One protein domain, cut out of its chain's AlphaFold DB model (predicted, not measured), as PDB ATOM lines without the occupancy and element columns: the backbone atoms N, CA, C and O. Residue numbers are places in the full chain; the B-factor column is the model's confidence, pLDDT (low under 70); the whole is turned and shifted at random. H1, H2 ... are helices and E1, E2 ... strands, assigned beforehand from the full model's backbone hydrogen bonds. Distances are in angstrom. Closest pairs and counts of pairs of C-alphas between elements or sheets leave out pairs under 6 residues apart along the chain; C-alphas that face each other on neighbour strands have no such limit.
ATOM      1  N   VAL A   8      12.792  21.064  46.280       98.25
ATOM      2  CA  VAL A   8      11.807  22.137  46.321       98.25
ATOM      3  C   VAL A   8      12.383  23.355  45.613       98.25
ATOM      4  O   VAL A   8      13.512  23.762  45.894       98.25
ATOM      5  N   VAL A   9      11.586  23.941  44.723       98.38
ATOM      6  CA  VAL A   9      11.930  25.137  43.951       98.38
ATOM      7  C   VAL A   9      10.928  26.238  44.256       98.38
ATOM      8  O   VAL A   9       9.723  26.040  44.093       98.38
ATOM      9  N   LYS A  10      11.409  27.394  44.704       97.75
ATOM     10  CA  LYS A  10      10.576  28.558  45.048       97.75
ATOM     11  C   LYS A  10      10.725  29.667  44.012       97.75
ATOM     12  O   LYS A  10      11.646  29.649  43.210       97.75
ATOM     13  N   SER A  11       9.792  30.611  44.002       96.75
ATOM     14  CA  SER A  11       9.968  31.857  43.260       96.75
ATOM     15  C   SER A  11      10.872  32.805  44.050       96.75
ATOM     16  O   SER A  11      10.840  32.820  45.284       96.75
ATOM     17  N   SER A  12      11.664  33.601  43.336       94.06
ATOM     18  CA  SER A  12      12.384  34.728  43.929       94.06
ATOM     19  C   SER A  12      11.452  35.928  44.122       94.06
ATOM     20  O   SER A  12      10.268  35.904  43.761       94.06
ATOM     21  N   ASN A  13      11.985  37.021  44.672       89.12
ATOM     22  CA  ASN A  13      11.239  38.268  44.798       89.12
ATOM     23  C   ASN A  13      10.860  38.832  43.411       89.12
ATOM     24  O   ASN A  13      11.727  39.137  42.598       89.12
ATOM     25  N   GLY A  14       9.558  38.979  43.148       89.31
ATOM     26  CA  GLY A  14       9.019  39.379  41.839       89.31
ATOM     27  C   GLY A  14       8.713  38.211  40.889       89.31
ATOM     28  O   GLY A  14       8.109  38.423  39.837       89.31
ATOM     29  N   GLY A  15       9.074  36.981  41.264       92.88
ATOM     30  CA  GLY A  15       8.625  35.759  40.607       92.88
ATOM     31  C   GLY A  15       7.182  35.382  40.965       92.88
ATOM     32  O   GLY A  15       6.552  35.958  41.851       92.88
ATOM     33  N   PHE A  16       6.640  34.384  40.272       94.94
ATOM     34  CA  PHE A  16       5.285  33.873  40.477       94.94
ATOM     35  C   PHE A  16       5.297  32.358  40.685       94.94
ATOM     36  O   PHE A  16       6.117  31.654  40.104       94.94
ATOM     37  N   GLY A  17       4.322  31.859  41.447       95.31
ATOM     38  CA  GLY A  17       4.068  30.431  41.606       95.31
ATOM     39  C   GLY A  17       5.016  29.750  42.586       95.31
ATOM     40  O   GLY A  17       5.663  30.411  43.399       95.31
ATOM     41  N   GLY A  18       5.060  28.422  42.522       91.69
ATOM     42  CA  GLY A  18       5.745  27.589  43.501       91.69
ATOM     43  C   GLY A  18       5.151  27.660  44.925       91.69
ATOM     44  O   GLY A  18       4.129  28.315  45.154       91.69
ATOM     45  N   PRO A  19       5.794  26.986  45.897       96.06
ATOM     46  CA  PRO A  19       6.912  26.068  45.691       96.06
ATOM     47  C   PRO A  19       6.518  24.852  44.838       96.06
ATOM     48  O   PRO A  19       5.442  24.289  45.019       96.06
ATOM     49  N   LEU A  20       7.398  24.435  43.925       97.62
ATOM     50  CA  LEU A  20       7.279  23.160  43.217       97.62
ATOM     51  C   LEU A  20       8.111  22.105  43.933       97.62
ATOM     52  O   LEU A  20       9.289  22.336  44.197       97.62
ATOM     53  N   THR A  21       7.522  20.939  44.179       97.69
ATOM     54  CA  THR A  21       8.261  19.747  44.606       97.69
ATOM     55  C   THR A  21       8.483  18.854  43.394       97.69
ATOM     56  O   THR A  21       7.519  18.394  42.787       97.69
ATOM     57  N   ILE A  22       9.745  18.606  43.042       97.75
ATOM     58  CA  ILE A  22      10.123  17.716  41.939       97.75
ATOM     59  C   ILE A  22      10.716  16.444  42.538       97.75
ATOM     60  O   ILE A  22      11.732  16.501  43.229       97.75
ATOM     61  N   THR A  23      10.079  15.307  42.263       96.62
ATOM     62  CA  THR A  23      10.493  13.980  42.740       96.62
ATOM     63  C   THR A  23      10.829  13.106  41.534       96.62
ATOM     64  O   THR A  23       9.910  12.596  40.888       96.62
ATOM     65  N   PRO A  24      12.119  12.956  41.183       96.75
ATOM     66  CA  PRO A  24      12.513  12.162  40.032       96.75
ATOM     67  C   PRO A  24      12.299  10.665  40.278       96.75
ATOM     68  O   PRO A  24      12.379  10.179  41.406       96.75
ATOM     69  N   THR A  25      12.068   9.923  39.198       96.12
ATOM     70  CA  THR A  25      11.951   8.458  39.205       96.12
ATOM     71  C   THR A  25      12.736   7.855  38.046       96.12
ATOM     72  O   THR A  25      13.040   8.537  37.073       96.12
ATOM     73  N   GLU A  26      12.979   6.545  38.069       95.19
ATOM     74  CA  GLU A  26      13.638   5.838  36.956       95.19
ATOM     75  C   GLU A  26      12.956   6.062  35.597       95.19
ATOM     76  O   GLU A  26      13.621   6.070  34.568       95.19
ATOM     77  N   LYS A  27      11.638   6.298  35.575       95.44
ATOM     78  CA  LYS A  27      10.911   6.616  34.341       95.44
ATOM     79  C   LYS A  27      10.946   8.107  34.010       95.44
ATOM     80  O   LYS A  27      11.027   8.451  32.842       95.44
ATOM     81  N   GLN A  28      10.893   8.968  35.022       96.94
ATOM     82  CA  GLN A  28      10.696  10.410  34.890       96.94
ATOM     83  C   GLN A  28      11.797  11.162  35.653       96.94
ATOM     84  O   GLN A  28      11.623  11.547  36.809       96.94
ATOM     85  N   HIS A  29      12.959  11.327  35.019       97.62
ATOM     86  CA  HIS A  29      14.169  11.915  35.620       97.62
ATOM     87  C   HIS A  29      14.923  12.854  34.671       97.62
ATOM     88  O   HIS A  29      16.059  13.232  34.959       97.62
ATOM     89  N   LYS A  30      14.323  13.253  33.544       98.25
ATOM     90  CA  LYS A  30      14.961  14.190  32.615       98.25
ATOM     91  C   LYS A  30      14.554  15.629  32.905       98.25
ATOM     92  O   LYS A  30      13.377  15.928  33.121       98.25
ATOM     93  N   ILE A  31      15.543  16.517  32.883       98.38
ATOM     94  CA  ILE A  31      15.380  17.969  32.889       98.38
ATOM     95  C   ILE A  31      15.453  18.425  31.440       98.38
ATOM     96  O   ILE A  31      16.513  18.376  30.814       98.38
ATOM     97  N   MET A  32      14.335  18.880  30.895       98.12
ATOM     98  CA  MET A  32      14.302  19.447  29.552       98.12
ATOM     99  C   MET A  32      14.577  20.949  29.636       98.12
ATOM    100  O   MET A  32      13.735  21.682  30.149       98.12
ATOM    101  N   TYR A  33      15.718  21.429  29.137       98.00
ATOM    102  CA  TYR A  33      16.031  22.862  29.169       98.00
ATOM    103  C   TYR A  33      15.986  23.513  27.784       98.00
ATOM    104  O   TYR A  33      16.506  22.977  26.803       98.00
ATOM    105  N   LEU A  34      15.349  24.684  27.708       95.81
ATOM    106  CA  LEU A  34      15.249  25.511  26.505       95.81
ATOM    107  C   LEU A  34      15.551  26.969  26.855       95.81
ATOM    108  O   LEU A  34      14.637  27.780  27.021       95.81
ATOM    109  N   ILE A  35      16.841  27.283  26.926       95.31
ATOM    110  CA  ILE A  35      17.371  28.623  27.197       95.31
ATOM    111  C   ILE A  35      17.844  29.268  25.892       95.31
ATOM    112  O   ILE A  35      18.462  28.598  25.063       95.31
ATOM    113  N   ALA A  36      17.547  30.547  25.673       90.62
ATOM    114  CA  ALA A  36      18.072  31.316  24.553       90.62
ATOM    115  C   ALA A  36      19.609  31.242  24.523       90.62
ATOM    116  O   ALA A  36      20.272  31.281  25.554       90.62
ATOM    117  N   GLY A  37      20.185  31.072  23.332       88.94
ATOM    118  CA  GLY A  37      21.614  30.765  23.168       88.94
ATOM    119  C   GLY A  37      21.947  29.272  23.276       88.94
ATOM    120  O   GLY A  37      22.925  28.826  22.691       88.94
ATOM    121  N   GLY A  38      21.086  28.468  23.907       89.62
ATOM    122  CA  GLY A  38      21.197  27.009  23.946       89.62
ATOM    123  C   GLY A  38      22.159  26.464  25.002       89.62
ATOM    124  O   GLY A  38      22.228  25.243  25.167       89.62
ATOM    125  N   ASP A  39      22.855  27.333  25.731       93.44
ATOM    126  CA  ASP A  39      23.742  26.933  26.816       93.44
ATOM    127  C   ASP A  39      22.954  26.397  28.013       93.44
ATOM    128  O   ASP A  39      21.800  26.762  28.267       93.44
ATOM    129  N   ARG A  40      23.577  25.465  28.736       96.44
ATOM    130  CA  ARG A  40      23.000  24.917  29.961       96.44
ATOM    131  C   ARG A  40      23.170  25.951  31.084       96.44
ATOM    132  O   ARG A  40      24.302  26.348  31.336       96.44
ATOM    133  N   PRO A  41      22.088  26.388  31.749       96.75
ATOM    134  CA  PRO A  41      22.179  27.365  32.828       96.75
ATOM    135  C   PRO A  41      22.584  26.692  34.149       96.75
ATOM    136  O   PRO A  41      22.245  25.531  34.385       96.75
ATOM    137  N   GLU A  42      23.183  27.454  35.064       98.06
ATOM    138  CA  GLU A  42      23.618  26.972  36.390       98.06
ATOM    139  C   GLU A  42      22.480  26.358  37.220       98.06
ATOM    140  O   GLU A  42      22.688  25.415  37.978       98.06
ATOM    141  N   VAL A  43      21.244  26.838  37.037       98.25
ATOM    142  CA  VAL A  43      20.041  26.247  37.647       98.25
ATOM    143  C   VAL A  43      19.873  24.777  37.260       98.25
ATOM    144  O   VAL A  43      19.533  23.952  38.105       98.25
ATOM    145  N   VAL A  44      20.132  24.421  35.999       98.56
ATOM    146  CA  VAL A  44      20.041  23.027  35.541       98.56
ATOM    147  C   VAL A  44      21.162  22.196  36.154       98.56
ATOM    148  O   VAL A  44      20.891  21.096  36.633       98.56
ATOM    149  N   ASP A  45      22.387  22.727  36.206       98.44
ATOM    150  CA  ASP A  45      23.514  22.040  36.847       98.44
ATOM    151  C   ASP A  45      23.246  21.795  38.335       98.44
ATOM    152  O   ASP A  45      23.471  20.688  38.831       98.44
ATOM    153  N   LYS A  46      22.659  22.777  39.032       98.56
ATOM    154  CA  LYS A  46      22.282  22.634  40.439       98.56
ATOM    155  C   LYS A  46      21.238  21.542  40.650       98.56
ATOM    156  O   LYS A  46      21.367  20.734  41.569       98.56
ATOM    157  N   ILE A  47      20.209  21.490  39.803       98.44
ATOM    158  CA  ILE A  47      19.187  20.440  39.882       98.44
ATOM    159  C   ILE A  47      19.830  19.075  39.622       98.44
ATOM    160  O   ILE A  47      19.586  18.157  40.401       98.44
ATOM    161  N   CYS A  48      20.680  18.929  38.600       98.06
ATOM    162  CA  CYS A  48      21.415  17.687  38.341       98.06
ATOM    163  C   CYS A  48      22.249  17.243  39.553       98.06
ATOM    164  O   CYS A  48      22.147  16.091  39.966       98.06
ATOM    165  N   GLU A  49      23.020  18.152  40.159       97.69
ATOM    166  CA  GLU A  49      23.847  17.881  41.345       97.69
ATOM    167  C   GLU A  49      23.002  17.379  42.529       97.69
ATOM    168  O   GLU A  49      23.333  16.391  43.196       97.69
ATOM    169  N   LEU A  50      21.882  18.051  42.799       97.50
ATOM    170  CA  LEU A  50      21.022  17.710  43.926       97.50
ATOM    171  C   LEU A  50      20.224  16.433  43.679       97.50
ATOM    172  O   LEU A  50      20.055  15.639  44.596       97.50
ATOM    173  N   THR A  51      19.741  16.206  42.465       97.56
ATOM    174  CA  THR A  51      18.751  15.153  42.202       97.56
ATOM    175  C   THR A  51      19.341  13.893  41.582       97.56
ATOM    176  O   THR A  51      18.753  12.833  41.756       97.56
ATOM    177  N   GLY A  52      20.464  13.986  40.864       96.75
ATOM    178  CA  GLY A  52      20.973  12.924  39.988       96.75
ATOM    179  C   GLY A  52      20.265  12.833  38.627       96.75
ATOM    180  O   GLY A  52      20.500  11.883  37.887       96.75
ATOM    181  N   MET A  53      19.388  13.787  38.297       97.56
ATOM    182  CA  MET A  53      18.659  13.835  37.026       97.56
ATOM    183  C   MET A  53      19.559  14.117  35.817       97.56
ATOM    184  O   MET A  53      20.615  14.742  35.929       97.56
ATOM    185  N   GLU A  54      19.087  13.732  34.630       97.56
ATOM    186  CA  GLU A  54      19.775  13.966  33.358       97.56
ATOM    187  C   GLU A  54      19.259  15.240  32.672       97.56
ATOM    188  O   GLU A  54      18.062  15.387  32.423       97.56
ATOM    189  N   ALA A  55      20.158  16.156  32.311       98.00
ATOM    190  CA  ALA A  55      19.805  17.373  31.586       98.00
ATOM    191  C   ALA A  55      19.889  17.207  30.064       98.00
ATOM    192  O   ALA A  55      20.953  16.912  29.514       98.00
ATOM    193  N   VAL A  56      18.794  17.529  29.373       97.88
ATOM    194  CA  VAL A  56      18.670  17.431  27.917       97.88
ATOM    195  C   VAL A  56      18.389  18.797  27.298       97.88
ATOM    196  O   VAL A  56      17.450  19.493  27.682       97.88
ATOM    197  N   ASN A  57      19.198  19.162  26.301       97.31
ATOM    198  CA  ASN A  57      19.015  20.387  25.526       97.31
ATOM    199  C   ASN A  57      17.852  20.232  24.535       97.31
ATOM    200  O   ASN A  57      17.990  19.536  23.524       97.31
ATOM    201  N   GLY A  58      16.741  20.922  24.783       94.69
ATOM    202  CA  GLY A  58      15.525  20.825  23.973       94.69
ATOM    203  C   GLY A  58      15.588  21.475  22.596       94.69
ATOM    204  O   GLY A  58      14.717  21.217  21.768       94.69
ATOM    205  N   PHE A  59      16.608  22.291  22.317       91.94
ATOM    206  CA  PHE A  59      16.853  22.793  20.962       91.94
ATOM    207  C   PHE A  59      17.560  21.763  20.080       91.94
ATOM    208  O   PHE A  59      17.431  21.813  18.859       91.94
ATOM    209  N   ARG A  60      18.307  20.832  20.685       93.06
ATOM    210  CA  ARG A  60      19.112  19.837  19.961       93.06
ATOM    211  C   ARG A  60      18.469  18.457  19.932       93.06
ATOM    212  O   ARG A  60      18.628  17.737  18.950       93.06
ATOM    213  N   TYR A  61      17.759  18.091  20.994       94.12
ATOM    214  CA  TYR A  61      17.224  16.749  21.189       94.12
ATOM    215  C   TYR A  61      15.755  16.794  21.598       94.12
ATOM    216  O   TYR A  61      15.259  17.787  22.125       94.12
ATOM    217  N   ARG A  62      15.053  15.683  21.365       91.25
ATOM    218  CA  ARG A  62      13.686  15.475  21.848       91.25
ATOM    219  C   ARG A  62      13.698  14.498  23.016       91.25
ATOM    220  O   ARG A  62      14.486  13.559  23.025       91.25
ATOM    221  N   VAL A  63      12.797  14.719  23.965       92.88
ATOM    222  CA  VAL A  63      12.515  13.809  25.081       92.88
ATOM    223  C   VAL A  63      11.017  13.543  25.077       92.88
ATOM    224  O   VAL A  63      10.238  14.426  24.707       92.88
ATOM    225  N   GLN A  64      10.630  12.323  25.428       95.88
ATOM    226  CA  GLN A  64       9.225  11.960  25.594       95.88
ATOM    227  C   GLN A  64       8.666  12.650  26.840       95.88
ATOM    228  O   GLN A  64       9.371  12.799  27.834       95.88
ATOM    229  N   GLU A  65       7.417  13.104  26.797       95.38
ATOM    230  CA  GLU A  65       6.821  13.890  27.888       95.38
ATOM    231  C   GLU A  65       6.813  13.106  29.206       95.38
ATOM    232  O   GLU A  65       7.088  13.662  30.264       95.38
ATOM    233  N   GLU A  66       6.626  11.789  29.124       96.19
ATOM    234  CA  GLU A  66       6.599  10.855  30.249       96.19
ATOM    235  C   GLU A  66       7.969  10.658  30.917       96.19
ATOM    236  O   GLU A  66       8.034  10.139  32.032       96.19
ATOM    237  N   GLU A  67       9.056  11.051  30.245       97.56
ATOM    238  CA  GLU A  67      10.420  10.993  30.781       97.56
ATOM    239  C   GLU A  67      10.844  12.309  31.457       97.56
ATOM    240  O   GLU A  67      11.808  12.334  32.230       97.56
ATOM    241  N   MET A  68      10.137  13.412  31.182       98.12
ATOM    242  CA  MET A  68      10.460  14.737  31.713       98.12
ATOM    243  C   MET A  68       9.906  14.903  33.125       98.12
ATOM    244  O   MET A  68       8.692  14.909  33.317       98.12
ATOM    245  N   ALA A  69      10.769  15.117  34.119       98.12
ATOM    246  CA  ALA A  69      10.291  15.488  35.457       98.12
ATOM    247  C   ALA A  69      10.077  16.997  35.599       98.12
ATOM    248  O   ALA A  69       9.243  17.427  36.392       98.12
ATOM    249  N   VAL A  70      10.817  17.805  34.833       98.50
ATOM    250  CA  VAL A  70      10.692  19.264  34.853       98.50
ATOM    251  C   VAL A  70      11.231  19.885  33.562       98.50
ATOM    252  O   VAL A  70      12.199  19.391  32.975       98.50
ATOM    253  N   ALA A  71      10.612  20.982  33.127       98.19
ATOM    254  CA  ALA A  71      11.117  21.848  32.067       98.19
ATOM    255  C   ALA A  71      11.758  23.115  32.659       98.19
ATOM    256  O   ALA A  71      11.182  23.735  33.551       98.19
ATOM    257  N   VAL A  72      12.920  23.527  32.143       98.25
ATOM    258  CA  VAL A  72      13.607  24.773  32.531       98.25
ATOM    259  C   VAL A  72      13.701  25.705  31.324       98.25
ATOM    260  O   VAL A  72      14.229  25.332  30.277       98.25
ATOM    261  N   ILE A  73      13.170  26.918  31.445       97.06
ATOM    262  CA  ILE A  73      13.043  27.879  30.339       97.06
ATOM    263  C   ILE A  73      13.461  29.289  30.767       97.06
ATOM    264  O   ILE A  73      13.506  29.597  31.950       97.06
ATOM    265  N   ASP A  74      13.684  30.171  29.799       94.88
ATOM    266  CA  ASP A  74      13.937  31.607  29.987       94.88
ATOM    267  C   ASP A  74      12.934  32.469  29.198       94.88
ATOM    268  O   ASP A  74      13.263  33.424  28.493       94.88
ATOM    269  N   CYS A  75      11.662  32.084  29.235       86.81
ATOM    270  CA  CYS A  75      10.660  32.694  28.377       86.81
ATOM    271  C   CYS A  75      10.094  33.966  29.020       86.81
ATOM    272  O   CYS A  75       9.274  33.890  29.933       86.81
ATOM    273  N   GLY A  76      10.489  35.136  28.504       81.00
ATOM    274  CA  GLY A  76       9.845  36.417  28.832       81.00
ATOM    275  C   GLY A  76       8.413  36.541  28.284       81.00
ATOM    276  O   GLY A  76       7.607  37.297  28.812       81.00
ATOM    277  N   GLY A  77       8.083  35.775  27.236       70.75
ATOM    278  CA  GLY A  77       6.717  35.620  26.729       70.75
ATOM    279  C   GLY A  77       5.955  34.479  27.413       70.75
ATOM    280  O   GLY A  77       6.547  33.575  27.994       70.75
ATOM    281  N   SER A  78       4.631  34.458  27.295       77.44
ATOM    282  CA  SER A  78       3.779  33.505  28.019       77.44
ATOM    283  C   SER A  78       3.664  32.095  27.419       77.44
ATOM    284  O   SER A  78       3.080  31.214  28.046       77.44
ATOM    285  N   LEU A  79       4.147  31.858  26.191       87.50
ATOM    286  CA  LEU A  79       3.841  30.616  25.465       87.50
ATOM    287  C   LEU A  79       4.450  29.378  26.141       87.50
ATOM    288  O   LEU A  79       3.715  28.493  26.570       87.50
ATOM    289  N   ARG A  80       5.785  29.312  26.263       88.88
ATOM    290  CA  ARG A  80       6.468  28.153  26.880       88.88
ATOM    291  C   ARG A  80       6.103  28.004  28.356       88.88
ATOM    292  O   ARG A  80       5.971  26.881  28.827       88.88
ATOM    293  N   SER A  81       5.841  29.124  29.030       91.00
ATOM    294  CA  SER A  81       5.372  29.161  30.412       91.00
ATOM    295  C   SER A  81       4.041  28.429  30.611       91.00
ATOM    296  O   SER A  81       3.827  27.893  31.688       91.00
ATOM    297  N   GLY A  82       3.172  28.354  29.593       92.69
ATOM    298  CA  GLY A  82       1.897  27.626  29.660       92.69
ATOM    299  C   GLY A  82       1.857  26.280  28.919       92.69
ATOM    300  O   GLY A  82       1.086  25.404  29.306       92.69
ATOM    301  N   VAL A  83       2.680  26.067  27.882       94.88
ATOM    302  CA  VAL A  83       2.659  24.823  27.079       94.88
ATOM    303  C   VAL A  83       3.047  23.590  27.898       94.88
ATOM    304  O   VAL A  83       2.388  22.560  27.770       94.88
ATOM    305  N   TYR A  84       4.093  23.674  28.722       95.75
ATOM    306  CA  TYR A  84       4.540  22.544  29.544       95.75
ATOM    307  C   TYR A  84       3.584  22.256  30.713       95.75
ATOM    308  O   TYR A  84       3.167  21.103  30.836       95.75
ATOM    309  N   PRO A  85       3.100  23.257  31.481       95.88
ATOM    310  CA  PRO A  85       2.073  23.010  32.493       95.88
ATOM    311  C   PRO A  85       0.784  22.412  31.930       95.88
ATOM    312  O   PRO A  85       0.221  21.503  32.534       95.88
ATOM    313  N   ARG A  86       0.348  22.838  30.733       96.12
ATOM    314  CA  ARG A  86      -0.808  22.244  30.038       96.12
ATOM    315  C   ARG A  86      -0.623  20.746  29.764       96.12
ATOM    316  O   ARG A  86      -1.602  20.010  29.729       96.12
ATOM    317  N   LYS A  87       0.618  20.305  29.557       95.94
ATOM    318  CA  LYS A  87       0.992  18.896  29.359       95.94
ATOM    319  C   LYS A  87       1.242  18.148  30.673       95.94
ATOM    320  O   LYS A  87       1.648  16.996  30.645       95.94
ATOM    321  N   GLY A  88       1.026  18.788  31.823       96.00
ATOM    322  CA  GLY A  88       1.301  18.185  33.126       96.00
ATOM    323  C   GLY A  88       2.789  18.141  33.484       96.00
ATOM    324  O   GLY A  88       3.166  17.397  34.382       96.00
ATOM    325  N   ILE A  89       3.633  18.939  32.822       97.88
ATOM    326  CA  ILE A  89       5.074  19.000  33.091       97.88
ATOM    327  C   ILE A  89       5.367  20.223  33.976       97.88
ATOM    328  O   ILE A  89       5.127  21.359  33.540       97.88
ATOM    329  N   PRO A  90       5.894  20.033  35.203       98.06
ATOM    330  CA  PRO A  90       6.340  21.133  36.050       98.06
ATOM    331  C   PRO A  90       7.349  22.020  35.318       98.06
ATOM    332  O   PRO A  90       8.209  21.526  34.591       98.06
ATOM    333  N   THR A  91       7.242  23.334  35.484       97.81
ATOM    334  CA  THR A  91       8.015  24.298  34.695       97.81
ATOM    335  C   THR A  91       8.663  25.353  35.575       97.81
ATOM    336  O   THR A  91       7.992  26.057  36.326       97.81
ATOM    337  N   ILE A  92       9.977  25.480  35.424       98.19
ATOM    338  CA  ILE A  92      10.819  26.486  36.062       98.19
ATOM    339  C   ILE A  92      11.182  27.526  35.004       98.19
ATOM    340  O   ILE A  92      11.777  27.197  33.978       98.19
ATOM    341  N   ASN A  93      10.836  28.786  35.248       97.38
ATOM    342  CA  ASN A  93      11.248  29.902  34.407       97.38
ATOM    343  C   ASN A  93      12.303  30.750  35.122       97.38
ATOM    344  O   ASN A  93      12.081  31.224  36.236       97.38
ATOM    345  N   LEU A  94      13.435  30.975  34.463       96.94
ATOM    346  CA  LEU A  94      14.506  31.822  34.990       96.94
ATOM    347  C   LEU A  94      14.095  33.303  35.000       96.94
ATOM    348  O   LEU A  94      14.554  34.076  35.833       96.94
ATOM    349  N   VAL A  95      13.184  33.705  34.106       95.31
ATOM    350  CA  VAL A  95      12.698  35.089  34.031       95.31
ATOM    351  C   VAL A  95      11.543  35.294  35.025       95.31
ATOM    352  O   VAL A  95      10.588  34.508  34.993       95.31
ATOM    353  N   PRO A  96      11.566  36.343  35.875       94.12
ATOM    354  CA  PRO A  96      10.506  36.639  36.843       94.12
ATOM    355  C   PRO A  96       9.256  37.173  36.132       94.12
ATOM    356  O   PRO A  96       9.051  38.374  35.976       94.12
ATOM    357  N   THR A  97       8.424  36.254  35.643       89.50
ATOM    358  CA  THR A  97       7.186  36.569  34.916       89.50
ATOM    359  C   THR A  97       5.968  35.967  35.601       89.50
ATOM    360  O   THR A  97       5.984  34.812  36.041       89.50
ATOM    361  N   GLY A  98       4.893  36.750  35.679       85.19
ATOM    362  CA  GLY A  98       3.598  36.299  36.178       85.19
ATOM    363  C   GLY A  98       2.758  35.567  35.129       85.19
ATOM    364  O   GLY A  98       3.152  35.387  33.974       85.19
ATOM    365  N   LYS A  99       1.545  35.183  35.534       87.31
ATOM    366  CA  LYS A  99       0.515  34.652  34.634       87.31
ATOM    367  C   LYS A  99       0.135  35.693  33.581       87.31
ATOM    368  O   LYS A  99      -0.350  36.767  33.924       87.31
ATOM    369  N   SER A 100       0.323  35.372  32.306       85.75
ATOM    370  CA  SER A 100      -0.070  36.239  31.191       85.75
ATOM    371  C   SER A 100      -0.354  35.426  29.928       85.75
ATOM    372  O   SER A 100       0.007  34.253  29.842       85.75
ATOM    373  N   GLY A 101      -1.037  36.033  28.957       87.62
ATOM    374  CA  GLY A 101      -1.300  35.440  27.644       87.62
ATOM    375  C   GLY A 101      -2.297  34.268  27.622       87.62
ATOM    376  O   GLY A 101      -2.933  33.953  28.632       87.62
ATOM    377  N   PRO A 102      -2.456  33.618  26.451       90.38
ATOM    378  CA  PRO A 102      -3.577  32.713  26.169       90.38
ATOM    379  C   PRO A 102      -3.538  31.380  26.928       90.38
ATOM    380  O   PRO A 102      -4.537  30.679  26.953       90.38
ATOM    381  N   LEU A 103      -2.403  31.016  27.534       93.06
ATOM    382  CA  LEU A 103      -2.231  29.771  28.300       93.06
ATOM    383  C   LEU A 103      -2.046  30.022  29.807       93.06
ATOM    384  O   LEU A 103      -1.605  29.136  30.537       93.06
ATOM    385  N   SER A 104      -2.362  31.232  30.278       92.50
ATOM    386  CA  SER A 104      -2.182  31.649  31.677       92.50
ATOM    387  C   SER A 104      -2.967  30.811  32.688       92.50
ATOM    388  O   SER A 104      -2.535  30.678  33.835       92.50
ATOM    389  N   GLU A 105      -4.085  30.212  32.275       94.12
ATOM    390  CA  GLU A 105      -4.885  29.315  33.115       94.12
ATOM    391  C   GLU A 105      -4.099  28.069  33.559       94.12
ATOM    392  O   GLU A 105      -4.260  27.620  34.692       94.12
ATOM    393  N   PHE A 106      -3.174  27.582  32.723       94.94
ATOM    394  CA  PHE A 106      -2.336  26.414  33.020       94.94
ATOM    395  C   PHE A 106      -1.116  26.750  33.878       94.94
ATOM    396  O   PHE A 106      -0.520  25.859  34.473       94.94
ATOM    397  N   MET A 107      -0.734  28.025  33.974       93.56
ATOM    398  CA  MET A 107       0.421  28.489  34.753       93.56
ATOM    399  C   MET A 107       0.121  28.505  36.261       93.56
ATOM    400  O   MET A 107       0.284  29.523  36.925       93.56
ATOM    401  N   THR A 108      -0.405  27.425  36.827       93.94
ATOM    402  CA  THR A 108      -0.796  27.347  38.239       93.94
ATOM    403  C   THR A 108       0.419  27.249  39.162       93.94
ATOM    404  O   THR A 108       1.476  26.766  38.766       93.94
ATOM    405  N   ALA A 109       0.281  27.687  40.419       93.62
ATOM    406  CA  ALA A 109       1.398  27.702  41.371       93.62
ATOM    407  C   ALA A 109       1.987  26.305  41.653       93.62
ATOM    408  O   ALA A 109       3.155  26.201  42.002       93.62
ATOM    409  N   ASN A 110       1.206  25.238  41.454       94.19
ATOM    410  CA  ASN A 110       1.652  23.849  41.589       94.19
ATOM    411  C   ASN A 110       2.312  23.266  40.324       94.19
ATOM    412  O   ASN A 110       2.801  22.146  40.384       94.19
ATOM    413  N   MET A 111       2.308  23.983  39.195       96.31
ATOM    414  CA  MET A 111       2.900  23.527  37.928       96.31
ATOM    415  C   MET A 111       3.948  24.485  37.363       96.31
ATOM    416  O   MET A 111       4.734  24.094  36.504       96.31
ATOM    417  N   TYR A 112       3.962  25.735  37.816       96.81
ATOM    418  CA  TYR A 112       4.823  26.778  37.287       96.81
ATOM    419  C   TYR A 112       5.421  27.617  38.415       96.81
ATOM    420  O   TYR A 112       4.713  28.028  39.338       96.81
ATOM    421  N   VAL A 113       6.719  27.891  38.304       97.69
ATOM    422  CA  VAL A 113       7.471  28.802  39.172       97.69
ATOM    423  C   VAL A 113       8.393  29.667  38.319       97.69
ATOM    424  O   VAL A 113       8.970  29.182  37.345       97.69
ATOM    425  N   SER A 114       8.521  30.950  38.647       96.94
ATOM    426  CA  SER A 114       9.324  31.893  37.865       96.94
ATOM    427  C   SER A 114      10.267  32.745  38.705       96.94
ATOM    428  O   SER A 114      10.106  32.863  39.920       96.94
ATOM    429  N   GLY A 115      11.253  33.342  38.031       96.69
ATOM    430  CA  GLY A 115      12.315  34.122  38.663       96.69
ATOM    431  C   GLY A 115      13.347  33.253  39.375       96.69
ATOM    432  O   GLY A 115      13.961  33.715  40.325       96.69
ATOM    433  N   VAL A 116      13.494  31.989  38.990       98.00
ATOM    434  CA  VAL A 116      14.323  31.036  39.736       98.00
ATOM    435  C   VAL A 116      15.800  31.212  39.403       98.00
ATOM    436  O   VAL A 116      16.186  31.139  38.236       98.00
ATOM    437  N   SER A 117      16.618  31.367  40.442       97.81
ATOM    438  CA  SER A 117      18.071  31.232  40.399       97.81
ATOM    439  C   SER A 117      18.514  29.999  41.201       97.81
ATOM    440  O   SER A 117      17.690  29.200  41.654       97.81
TER     441      SER A 117
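This is residues 8 to 117 of the 126 residues of the protein "Sorbitol phosphotransferase enzyme II N-terminus" of Propionispora hippei DSM 15287 (UniProt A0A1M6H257). Little regular structure: a small parallel sheet with H1 over one face and H2 over the other, amid long loops. The 110 printed residues, mixed in class, have 43 in named elements: E1 E2 H1 E3 E4 H2 E5 E6; the sheet's order is E3 E2 E4 E5 E6. It is compact, radius of gyration of the C-alphas 12.4 A, spanning 32 by 27 by 24 A.

E1 is residues 20 to 22, from C-alpha (7.279, 23.160, 43.217); E2 30 to 34; H1 42 to 51, 14.0 A; E3 54 to 57; E4 68 to 73, 13.5 A; H2 78 to 86; E5 91 to 93; E6 112 to 114, ending at (9.324, 31.893, 37.865).

E1 pairs with no named strand. Within hydrogen-bond range are N 31 and O 54, 2.8 A, for E3 and E2; N 32 and O 70, 3.0 A, for E2 and E4; N 92 and O 71, 2.8 A, for E4 and E5; N 93 and O 113, 2.8 A, for E5 and E6. E2, H1, E3 and E4, H2, E5 are strand-helix-strand units, a helix between parallel neighbours, with right-handed crossovers. H1's height over the sheet is 9.5 A, H2's 8.9 A. Every O i to N i+4 pair is in range in H1, 3 of 5 in H2.

The printed part has no cut. The E5 to E6 link is long. No printed residue is under 70 in pLDDT.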